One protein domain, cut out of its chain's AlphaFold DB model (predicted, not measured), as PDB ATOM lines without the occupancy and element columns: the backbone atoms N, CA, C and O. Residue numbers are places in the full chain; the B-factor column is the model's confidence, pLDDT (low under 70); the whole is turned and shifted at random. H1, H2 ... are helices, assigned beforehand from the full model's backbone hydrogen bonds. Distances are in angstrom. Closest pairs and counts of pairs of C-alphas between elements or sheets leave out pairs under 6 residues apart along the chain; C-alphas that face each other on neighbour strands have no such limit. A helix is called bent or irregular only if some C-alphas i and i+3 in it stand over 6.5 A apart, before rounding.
ATOM      1  N   TRP A 352      90.250 185.822 133.724       92.19
ATOM      2  CA  TRP A 352      91.111 184.844 134.383       92.19
ATOM      3  C   TRP A 352      90.342 184.020 135.421       92.19
ATOM      4  O   TRP A 352      90.407 182.787 135.419       92.19
ATOM      5  N   TYR A 353      89.570 184.688 136.284       91.44
ATOM      6  CA  TYR A 353      88.803 184.022 137.331       91.44
ATOM      7  C   TYR A 353      87.711 183.116 136.749       91.44
ATOM      8  O   TYR A 353      87.542 181.964 137.170       91.44
ATOM      9  N   ASN A 354      86.994 183.619 135.743       89.81
ATOM     10  CA  ASN A 354      85.954 182.872 135.048       89.81
ATOM     11  C   ASN A 354      86.534 181.655 134.337       89.81
ATOM     12  O   ASN A 354      85.997 180.560 134.492       89.81
ATOM     13  N   TYR A 355      87.667 181.811 133.650       87.81
ATOM     14  CA  TYR A 355      88.357 180.704 132.999       87.81
ATOM     15  C   TYR A 355      88.753 179.640 134.001       87.81
ATOM     16  O   TYR A 355      88.385 178.479 133.836       87.81
ATOM     17  N   LYS A 356      89.474 180.019 135.059       85.81
ATOM     18  CA  LYS A 356      89.922 179.090 136.100       85.81
ATOM     19  C   LYS A 356      88.758 178.255 136.648       85.81
ATOM     20  O   LYS A 356      88.918 177.058 136.873       85.81
ATOM     21  N   THR A 357      87.590 178.874 136.814       81.62
ATOM     22  CA  THR A 357      86.404 178.249 137.415       81.62
ATOM     23  C   THR A 357      85.562 177.449 136.413       81.62
ATOM     24  O   THR A 357      84.974 176.432 136.774       81.62
ATOM     25  N   MET A 358      85.501 177.875 135.148       81.81
ATOM     26  CA  MET A 358      84.659 177.273 134.102       81.81
ATOM     27  C   MET A 358      85.440 176.435 133.090       81.81
ATOM     28  O   MET A 358      84.855 175.934 132.130       81.81
ATOM     29  N   ARG A 359      86.745 176.249 133.306       83.31
ATOM     30  CA  ARG A 359      87.665 175.557 132.398       83.31
ATOM     31  C   ARG A 359      87.088 174.266 131.818       83.31
ATOM     32  O   ARG A 359      87.141 174.066 130.611       83.31
ATOM     33  N   THR A 360      86.498 173.416 132.656       80.81
ATOM     34  CA  THR A 360      85.928 172.125 132.234       80.81
ATOM     35  C   THR A 360      84.774 172.273 131.243       80.81
ATOM     36  O   THR A 360      84.625 171.441 130.351       80.81
ATOM     37  N   GLN A 361      83.975 173.333 131.369       81.06
ATOM     38  CA  GLN A 361      82.883 173.632 130.445       81.06
ATOM     39  C   GLN A 361      83.430 174.160 129.121       81.06
ATOM     40  O   GLN A 361      82.993 173.719 128.066       81.06
ATOM     41  N   TRP A 362      84.408 175.067 129.166       80.25
ATOM     42  CA  TRP A 362      84.960 175.709 127.966       80.25
ATOM     43  C   TRP A 362      85.875 174.788 127.151       80.25
ATOM     44  O   TRP A 362      85.939 174.894 125.928       80.25
ATOM     45  N   GLU A 363      86.555 173.846 127.807       77.56
ATOM     46  CA  GLU A 363      87.372 172.825 127.143       77.56
ATOM     47  C   GLU A 363      86.531 171.654 126.595       77.56
ATOM     48  O   GLU A 363      87.037 170.851 125.804       77.56
ATOM     49  N   SER A 364      85.238 171.577 126.943       80.31
ATOM     50  CA  SER A 364      84.335 170.523 126.474       80.31
ATOM     51  C   SER A 364      84.221 170.493 124.938       80.31
ATOM     52  O   SER A 364      84.161 171.544 124.287       80.31
ATOM     53  N   PRO A 365      84.143 169.303 124.311       75.06
ATOM     54  CA  PRO A 365      83.787 169.171 122.898       75.06
ATOM     55  C   PRO A 365      82.401 169.740 122.555       75.06
ATOM     56  O   PRO A 365      82.174 170.118 121.410       75.06
ATOM     57  N   GLU A 366      81.498 169.804 123.537       79.06
ATOM     58  CA  GLU A 366      80.122 170.302 123.392       79.06
ATOM     59  C   GLU A 366      80.019 171.825 123.548       79.06
ATOM     60  O   GLU A 366      78.955 172.402 123.330       79.06
ATOM     61  N   PHE A 367      81.111 172.500 123.928       80.06
ATOM     62  CA  PHE A 367      81.117 173.952 124.020       80.06
ATOM     63  C   PHE A 367      80.950 174.575 122.632       80.06
ATOM     64  O   PHE A 367      81.739 174.332 121.713       80.06
ATOM     65  N   HIS A 368      79.935 175.423 122.499       77.62
ATOM     66  CA  HIS A 368      79.656 176.170 121.284       77.62
ATOM     67  C   HIS A 368      79.847 177.659 121.546       77.62
ATOM     68  O   HIS A 368      79.166 178.247 122.381       77.62
ATOM     69  N   CYS A 369      80.771 178.270 120.806       77.00
ATOM     70  CA  CYS A 369      81.004 179.706 120.868       77.00
ATOM     71  C   CYS A 369      79.934 180.432 120.045       77.00
ATOM     72  O   CYS A 369      80.102 180.674 118.849       77.00
ATOM     73  N   ASP A 370      78.791 180.699 120.673       80.81
ATOM     74  CA  ASP A 370      77.745 181.531 120.088       80.81
ATOM     75  C   ASP A 370      78.152 183.016 120.048       80.81
ATOM     76  O   ASP A 370      79.249 183.402 120.459       80.81
ATOM     77  N   SER A 371      77.267 183.869 119.528       78.31
ATOM     78  CA  SER A 371      77.536 185.303 119.404       78.31
ATOM     79  C   SER A 371      77.838 185.986 120.738       78.31
ATOM     80  O   SER A 371      78.642 186.914 120.766       78.31
ATOM     81  N   SER A 372      77.214 185.537 121.828       77.25
ATOM     82  CA  SER A 372      77.359 186.153 123.145       77.25
ATOM     83  C   SER A 372      78.682 185.743 123.791       77.25
ATOM     84  O   SER A 372      79.413 186.596 124.291       77.25
ATOM     85  N   TYR A 373      79.057 184.462 123.700       80.56
ATOM     86  CA  TYR A 373      80.383 184.008 124.129       80.56
ATOM     87  C   TYR A 373      81.496 184.617 123.283       80.56
ATOM     88  O   TYR A 373      82.524 185.019 123.824       80.56
ATOM     89  N   LYS A 374      81.293 184.737 121.966       83.44
ATOM     90  CA  LYS A 374      82.258 185.399 121.088       83.44
ATOM     91  C   LYS A 374      82.481 186.852 121.512       83.44
ATOM     92  O   LYS A 374      83.631 187.255 121.640       83.44
ATOM     93  N   ALA A 375      81.416 187.608 121.782       84.06
ATOM     94  CA  ALA A 375      81.525 188.990 122.253       84.06
ATOM     95  C   ALA A 375      82.293 189.092 123.583       84.06
ATOM     96  O   ALA A 375      83.195 189.920 123.709       84.06
ATOM     97  N   TYR A 376      82.000 188.206 124.540       86.25
ATOM     98  CA  TYR A 376      82.738 188.112 125.801       86.25
ATOM     99  C   TYR A 376      84.238 187.848 125.584       86.25
ATOM    100  O   TYR A 376      85.083 188.570 126.120       86.25
ATOM    101  N   PHE A 377      84.590 186.850 124.764       87.31
ATOM    102  CA  PHE A 377      85.990 186.532 124.485       87.31
ATOM    103  C   PHE A 377      86.700 187.655 123.726       87.31
ATOM    104  O   PHE A 377      87.831 187.984 124.075       87.31
ATOM    105  N   ASP A 378      86.050 188.278 122.742       87.25
ATOM    106  CA  ASP A 378      86.615 189.406 121.995       87.25
ATOM    107  C   ASP A 378      86.912 190.599 122.927       87.25
ATOM    108  O   ASP A 378      87.988 191.198 122.837       87.25
ATOM    109  N   ARG A 379      86.009 190.910 123.875       90.88
ATOM    110  CA  ARG A 379      86.245 191.933 124.914       90.88
ATOM    111  C   ARG A 379      87.441 191.572 125.795       90.88
ATOM    112  O   ARG A 379      88.307 192.421 126.020       90.88
ATOM    113  N   ALA A 380      87.510 190.324 126.259       91.62
ATOM    114  CA  ALA A 380      88.622 189.839 127.073       91.62
ATOM    115  C   ALA A 380      89.960 189.907 126.324       91.62
ATOM    116  O   ALA A 380      90.956 190.361 126.884       91.62
ATOM    117  N   LEU A 381      89.977 189.523 125.046       91.62
ATOM    118  CA  LEU A 381      91.157 189.575 124.188       91.62
ATOM    119  C   LEU A 381      91.641 191.007 123.967       91.62
ATOM    120  O   LEU A 381      92.832 191.280 124.106       91.62
ATOM    121  N   SER A 382      90.725 191.922 123.645       92.81
ATOM    122  CA  SER A 382      91.065 193.334 123.474       92.81
ATOM    123  C   SER A 382      91.688 193.903 124.749       92.81
ATOM    124  O   SER A 382      92.746 194.519 124.682       92.81
ATOM    125  N   ALA A 383      91.075 193.658 125.912       94.56
ATOM    126  CA  ALA A 383      91.606 194.135 127.186       94.56
ATOM    127  C   ALA A 383      92.955 193.491 127.540       94.56
ATOM    128  O   ALA A 383      93.843 194.174 128.046       94.56
ATOM    129  N   TYR A 384      93.129 192.201 127.246       94.12
ATOM    130  CA  TYR A 384      94.390 191.495 127.454       94.12
ATOM    131  C   TYR A 384      95.526 192.117 126.637       94.12
ATOM    132  O   TYR A 384      96.594 192.372 127.187       94.12
ATOM    133  N   ASN A 385      95.291 192.416 125.356       92.69
ATOM    134  CA  ASN A 385      96.293 193.039 124.487       92.69
ATOM    135  C   ASN A 385      96.650 194.465 124.943       92.69
ATOM    136  O   ASN A 385      97.828 194.828 124.947       92.69
ATOM    137  N   ASP A 386      95.657 195.252 125.374       92.75
ATOM    138  CA  ASP A 386      95.881 196.595 125.924       92.75
ATOM    139  C   ASP A 386      96.755 196.529 127.192       92.75
ATOM    140  O   ASP A 386      97.730 197.268 127.325       92.75
ATOM    141  N   VAL A 387      96.445 195.603 128.110       92.56
ATOM    142  CA  VAL A 387      97.211 195.404 129.354       92.56
ATOM    143  C   VAL A 387      98.613 194.864 129.079       92.56
ATOM    144  O   VAL A 387      99.566 195.291 129.727       92.56
ATOM    145  N   GLN A 388      98.762 193.954 128.116       91.38
ATOM    146  CA  GLN A 388     100.067 193.450 127.699       91.38
ATOM    147  C   GLN A 388     100.949 194.591 127.186       91.38
ATOM    148  O   GLN A 388     102.079 194.750 127.639       91.38
ATOM    149  N   THR A 389     100.394 195.435 126.319       90.62
ATOM    150  CA  THR A 389     101.082 196.607 125.771       90.62
ATOM    151  C   THR A 389     101.522 197.575 126.880       90.62
ATOM    152  O   THR A 389     102.659 198.042 126.871       90.62
ATOM    153  N   ASP A 390     100.664 197.844 127.872       88.62
ATOM    154  CA  ASP A 390     101.009 198.665 129.049       88.62
ATOM    155  C   ASP A 390     102.161 198.064 129.877       88.62
ATOM    156  O   ASP A 390     103.076 198.780 130.299       88.62
ATOM    157  N   CYS A 391     102.142 196.747 130.085       89.00
ATOM    158  CA  CYS A 391     103.186 196.048 130.829       89.00
ATOM    159  C   CYS A 391     104.521 195.954 130.073       89.00
ATOM    160  O   CYS A 391     105.575 195.957 130.713       89.00
ATOM    161  N   ASP A 392     104.491 195.913 128.739       86.50
ATOM    162  CA  ASP A 392     105.685 195.786 127.897       86.50
ATOM    163  C   ASP A 392     106.364 197.137 127.604       86.50
ATOM    164  O   ASP A 392     107.591 197.203 127.514       86.50
ATOM    165  N   ASN A 393     105.597 198.230 127.499       79.69
ATOM    166  CA  ASN A 393     106.091 199.532 127.022       79.69
ATOM    167  C   ASN A 393     106.889 200.361 128.043       79.69
ATOM    168  O   ASN A 393     107.419 201.417 127.692       79.69
ATOM    169  N   ASN A 394     106.978 199.944 129.305       65.25
ATOM    170  CA  ASN A 394     107.656 200.721 130.342       65.25
ATOM    171  C   ASN A 394     108.466 199.804 131.264       65.25
ATOM    172  O   ASN A 394     107.896 199.015 132.014       65.25
ATOM    173  N   GLU A 395     109.799 199.940 131.254       64.50
ATOM    174  CA  GLU A 395     110.700 199.121 132.084       64.50
ATOM    175  C   GLU A 395     110.365 199.192 133.581       64.50
ATOM    176  O   GLU A 395     110.503 198.195 134.288       64.50
ATOM    177  N   LYS A 396     109.849 200.327 134.075       64.00
ATOM    178  CA  LYS A 396     109.380 200.439 135.467       64.00
ATOM    179  C   LYS A 396     108.079 199.665 135.703       64.00
ATOM    180  O   LYS A 396     107.908 199.090 136.775       64.00
ATOM    181  N   ASN A 397     107.177 199.626 134.720       66.50
ATOM    182  CA  ASN A 397     105.905 198.902 134.816       66.50
ATOM    183  C   ASN A 397     106.102 197.390 134.688       66.50
ATOM    184  O   ASN A 397     105.434 196.640 135.394       66.50
ATOM    185  N   LYS A 398     107.059 196.945 133.865       65.38
ATOM    186  CA  LYS A 398     107.389 195.531 133.633       65.38
ATOM    187  C   LYS A 398     107.732 194.769 134.917       65.38
ATOM    188  O   LYS A 398     107.419 193.589 135.045       65.38
ATOM    189  N   HIS A 399     108.333 195.461 135.884       67.06
ATOM    190  CA  HIS A 399     108.659 194.927 137.212       67.06
ATOM    191  C   HIS A 399     107.631 195.289 138.294       67.06
ATOM    192  O   HIS A 399     107.796 194.918 139.456       67.06
ATOM    193  N   GLY A 400     106.563 196.002 137.933       78.06
ATOM    194  CA  GLY A 400     105.453 196.289 138.828       78.06
ATOM    195  C   GLY A 400     104.733 195.007 139.243       78.06
ATOM    196  O   GLY A 400     104.556 194.085 138.443       78.06
ATOM    197  N   SER A 401     104.268 194.960 140.493       82.75
ATOM    198  CA  SER A 401     103.600 193.784 141.076       82.75
ATOM    199  C   SER A 401     102.429 193.275 140.226       82.75
ATOM    200  O   SER A 401     102.260 192.066 140.072       82.75
ATOM    201  N   TYR A 402     101.662 194.187 139.619       88.75
ATOM    202  CA  TYR A 402     100.583 193.827 138.702       88.75
ATOM    203  C   TYR A 402     101.102 193.139 137.435       88.75
ATOM    204  O   TYR A 402     100.604 192.076 137.085       88.75
ATOM    205  N   CYS A 403     102.099 193.709 136.753       89.50
ATOM    206  CA  CYS A 403     102.598 193.153 135.495       89.50
ATOM    207  C   CYS A 403     103.302 191.809 135.689       89.50
ATOM    208  O   CYS A 403     103.140 190.927 134.855       89.50
ATOM    209  N   LEU A 404     103.964 191.597 136.832       88.31
ATOM    210  CA  LEU A 404     104.485 190.280 137.214       88.31
ATOM    211  C   LEU A 404     103.358 189.250 137.405       88.31
ATOM    212  O   LEU A 404     103.463 188.114 136.939       88.31
ATOM    213  N   LYS A 405     102.251 189.647 138.054       87.06
ATOM    214  CA  LYS A 405     101.057 188.797 138.199       87.06
ATOM    215  C   LYS A 405     100.386 188.533 136.847       87.06
ATOM    216  O   LYS A 405      99.947 187.411 136.603       87.06
ATOM    217  N   PHE A 406     100.358 189.532 135.967       89.81
ATOM    218  CA  PHE A 406      99.828 189.418 134.614       89.81
ATOM    219  C   PHE A 406     100.646 188.440 133.766       89.81
ATOM    220  O   PHE A 406     100.074 187.494 133.238       89.81
ATOM    221  N   SER A 407     101.972 188.599 133.696       85.94
ATOM    222  CA  SER A 407     102.844 187.728 132.895       85.94
ATOM    223  C   SER A 407     102.915 186.289 133.408       85.94
ATOM    224  O   SER A 407     103.227 185.388 132.638       85.94
ATOM    225  N   GLY A 408     102.666 186.078 134.704       86.81
ATOM    226  CA  GLY A 408     102.573 184.751 135.310       86.81
ATOM    227  C   GLY A 408     101.134 184.238 135.345       86.81
ATOM    228  O   GLY A 408     100.659 183.601 134.413       86.81
ATOM    229  N   GLN A 409     100.428 184.537 136.439       84.44
ATOM    230  CA  GLN A 409      99.134 183.926 136.766       84.44
ATOM    231  C   GLN A 409      98.041 184.185 135.728       84.44
ATOM    232  O   GLN A 409      97.241 183.291 135.460       84.44
ATOM    233  N   TYR A 410      97.947 185.407 135.192       84.75
ATOM    234  CA  TYR A 410      96.907 185.728 134.206       84.75
ATOM    235  C   TYR A 410      97.291 185.242 132.803       84.75
ATOM    236  O   TYR A 410      96.422 184.795 132.058       84.75
ATOM    237  N   GLY A 411      98.586 185.248 132.478       77.81
ATOM    238  CA  GLY A 411      99.136 184.756 131.216       77.81
ATOM    239  C   GLY A 411      98.910 183.260 130.981       77.81
ATOM    240  O   GLY A 411      98.696 182.861 129.836       77.81
ATOM    241  N   ASP A 412      98.847 182.452 132.046       78.88
ATOM    242  CA  ASP A 412      98.497 181.021 131.973       78.88
ATOM    243  C   ASP A 412      97.112 180.768 131.344       78.88
ATOM    244  O   ASP A 412      96.831 179.681 130.833       78.88
ATOM    245  N   TYR A 413      96.247 181.782 131.357       80.31
ATOM    246  CA  TYR A 413      94.890 181.747 130.829       80.31
ATOM    247  C   TYR A 413      94.713 182.838 129.776       80.31
ATOM    248  O   TYR A 413      93.865 183.713 129.901       80.31
ATOM    249  N   ASN A 414      95.546 182.821 128.740       81.62
ATOM    250  CA  ASN A 414      95.502 183.814 127.674       81.62
ATOM    251  C   ASN A 414      94.254 183.635 126.761       81.62
ATOM    252  O   ASN A 414      94.098 182.564 126.157       81.62
ATOM    253  N   PRO A 415      93.411 184.678 126.565       83.56
ATOM    254  CA  PRO A 415      92.239 184.628 125.681       83.56
ATOM    255  C   PRO A 415      92.518 184.216 124.230       83.56
ATOM    256  O   PRO A 415      91.641 183.637 123.580       83.56
ATOM    257  N   HIS A 416      93.734 184.459 123.722       79.88
ATOM    258  CA  HIS A 416      94.160 184.060 122.373       79.88
ATOM    259  C   HIS A 416      93.952 182.557 122.115       79.88
ATOM    260  O   HIS A 416      93.641 182.163 120.992       79.88
ATOM    261  N   ILE A 417      94.077 181.709 123.143       73.31
ATOM    262  CA  ILE A 417      93.982 180.247 123.009       73.31
ATOM    263  C   ILE A 417      92.552 179.811 122.650       73.31
ATOM    264  O   ILE A 417      92.356 179.028 121.717       73.31
ATOM    265  N   LEU A 418      91.539 180.324 123.359       71.56
ATOM    266  CA  LEU A 418      90.143 179.930 123.126       71.56
ATOM    267  C   LEU A 418      89.583 180.508 121.830       71.56
ATOM    268  O   LEU A 418      88.873 179.803 121.107       71.56
ATOM    269  N   ILE A 419      89.929 181.757 121.512       72.56
ATOM    270  CA  ILE A 419      89.450 182.401 120.288       72.56
ATOM    271  C   ILE A 419      89.964 181.652 119.063       72.56
ATOM    272  O   ILE A 419      89.159 181.249 118.224       72.56
ATOM    273  N   ASN A 420      91.271 181.381 119.010       69.56
ATOM    274  CA  ASN A 420      91.902 180.722 117.866       69.56
ATOM    275  C   ASN A 420      91.520 179.238 117.726       69.56
ATOM    276  O   ASN A 420      91.599 178.698 116.624       69.56
ATOM    277  N   GLY A 421      91.112 178.576 118.816       67.50
ATOM    278  CA  GLY A 421      90.762 177.153 118.809       67.50
ATOM    279  C   GLY A 421      89.275 176.847 118.611       67.50
ATOM    280  O   GLY A 421      88.934 175.917 117.880       67.50
ATOM    281  N   LYS A 422      88.380 177.581 119.285       68.12
ATOM    282  CA  LYS A 422      86.961 177.196 119.443       68.12
ATOM    283  C   LYS A 422      85.970 178.213 118.873       68.12
ATOM    284  O   LYS A 422      84.874 177.817 118.486       68.12
ATOM    285  N   CYS A 423      86.339 179.493 118.804       72.25
ATOM    286  CA  CYS A 423      85.441 180.563 118.349       72.25
ATOM    287  C   CYS A 423      85.635 180.975 116.881       72.25
ATOM    288  O   CYS A 423      84.747 181.604 116.310       72.25
ATOM    289  N   THR A 424      86.752 180.611 116.249       65.88
ATOM    290  CA  THR A 424      87.027 180.866 114.820       65.88
ATOM    291  C   THR A 424      86.565 179.737 113.893       65.88
ATOM    292  O   THR A 424      86.265 179.998 112.732       65.88
ATOM    293  N   ASN A 425      86.444 178.505 114.398       56.38
ATOM    294  CA  ASN A 425      85.977 177.332 113.650       56.38
ATOM    295  C   ASN A 425      84.708 176.739 114.291       56.38
ATOM    296  O   ASN A 425      84.786 175.685 114.930       56.38
TER     297      ASN A 425
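Overview. This is residues 352 to 425 of the 495 residues of the protein "KIR protein" of Plasmodium coatneyi (UniProt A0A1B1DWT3). Long helix H2 makes one side of a narrow frame; H4 and H1, staggered, make the other, and H5 packs on H2. H3 turns one end, residues 363 to 370 the other. The printed part has 74 residues, 59 of them in five helices, H1 to H5 in chain order, with no named strand; its class is all helix, and it is only just loose, close to compact, with a radius of gyration of the C-alphas of 13.7 A and spans of 43 by 20 by 16 A.

Along the chain. Find C-alpha 371 at (77.536, 185.303, 119.404); H2 runs 31.2 A to 392. Next come H3, 395 to 398, H4, 401 to 413, 18.0 A, and H5, 415 to 423, ending at (85.441, 180.563, 118.349). H1, 352 to 362, is irregular: C-alphas 357 and 360 are 8.0 A apart.

Arrangement. H2 touches H5 with residues 374 to 384 alone, closest C-alphas Leu 381 and Pro 415, 5.3 A, a shallow tilt of 25 degrees, opposite ways. H3 touches H2 only at the corner, C-alphas 398 and 391, 5.1 A. H4 touches H1 with residues 410 to 413 alone, closest C-alphas Tyr 410 and Trp 352, 5.9 A. Every O i to N i+4 pair is within hydrogen-bond range in H2 and H5, 5 of 7 in H1, 6 of 9 in H4; H3 is too short.

Size, cuts and confidence. The printed part has no cut and no long link. Look for pLDDT under 70 at residues 394 to 399, 420 to 422 and 424 to 425.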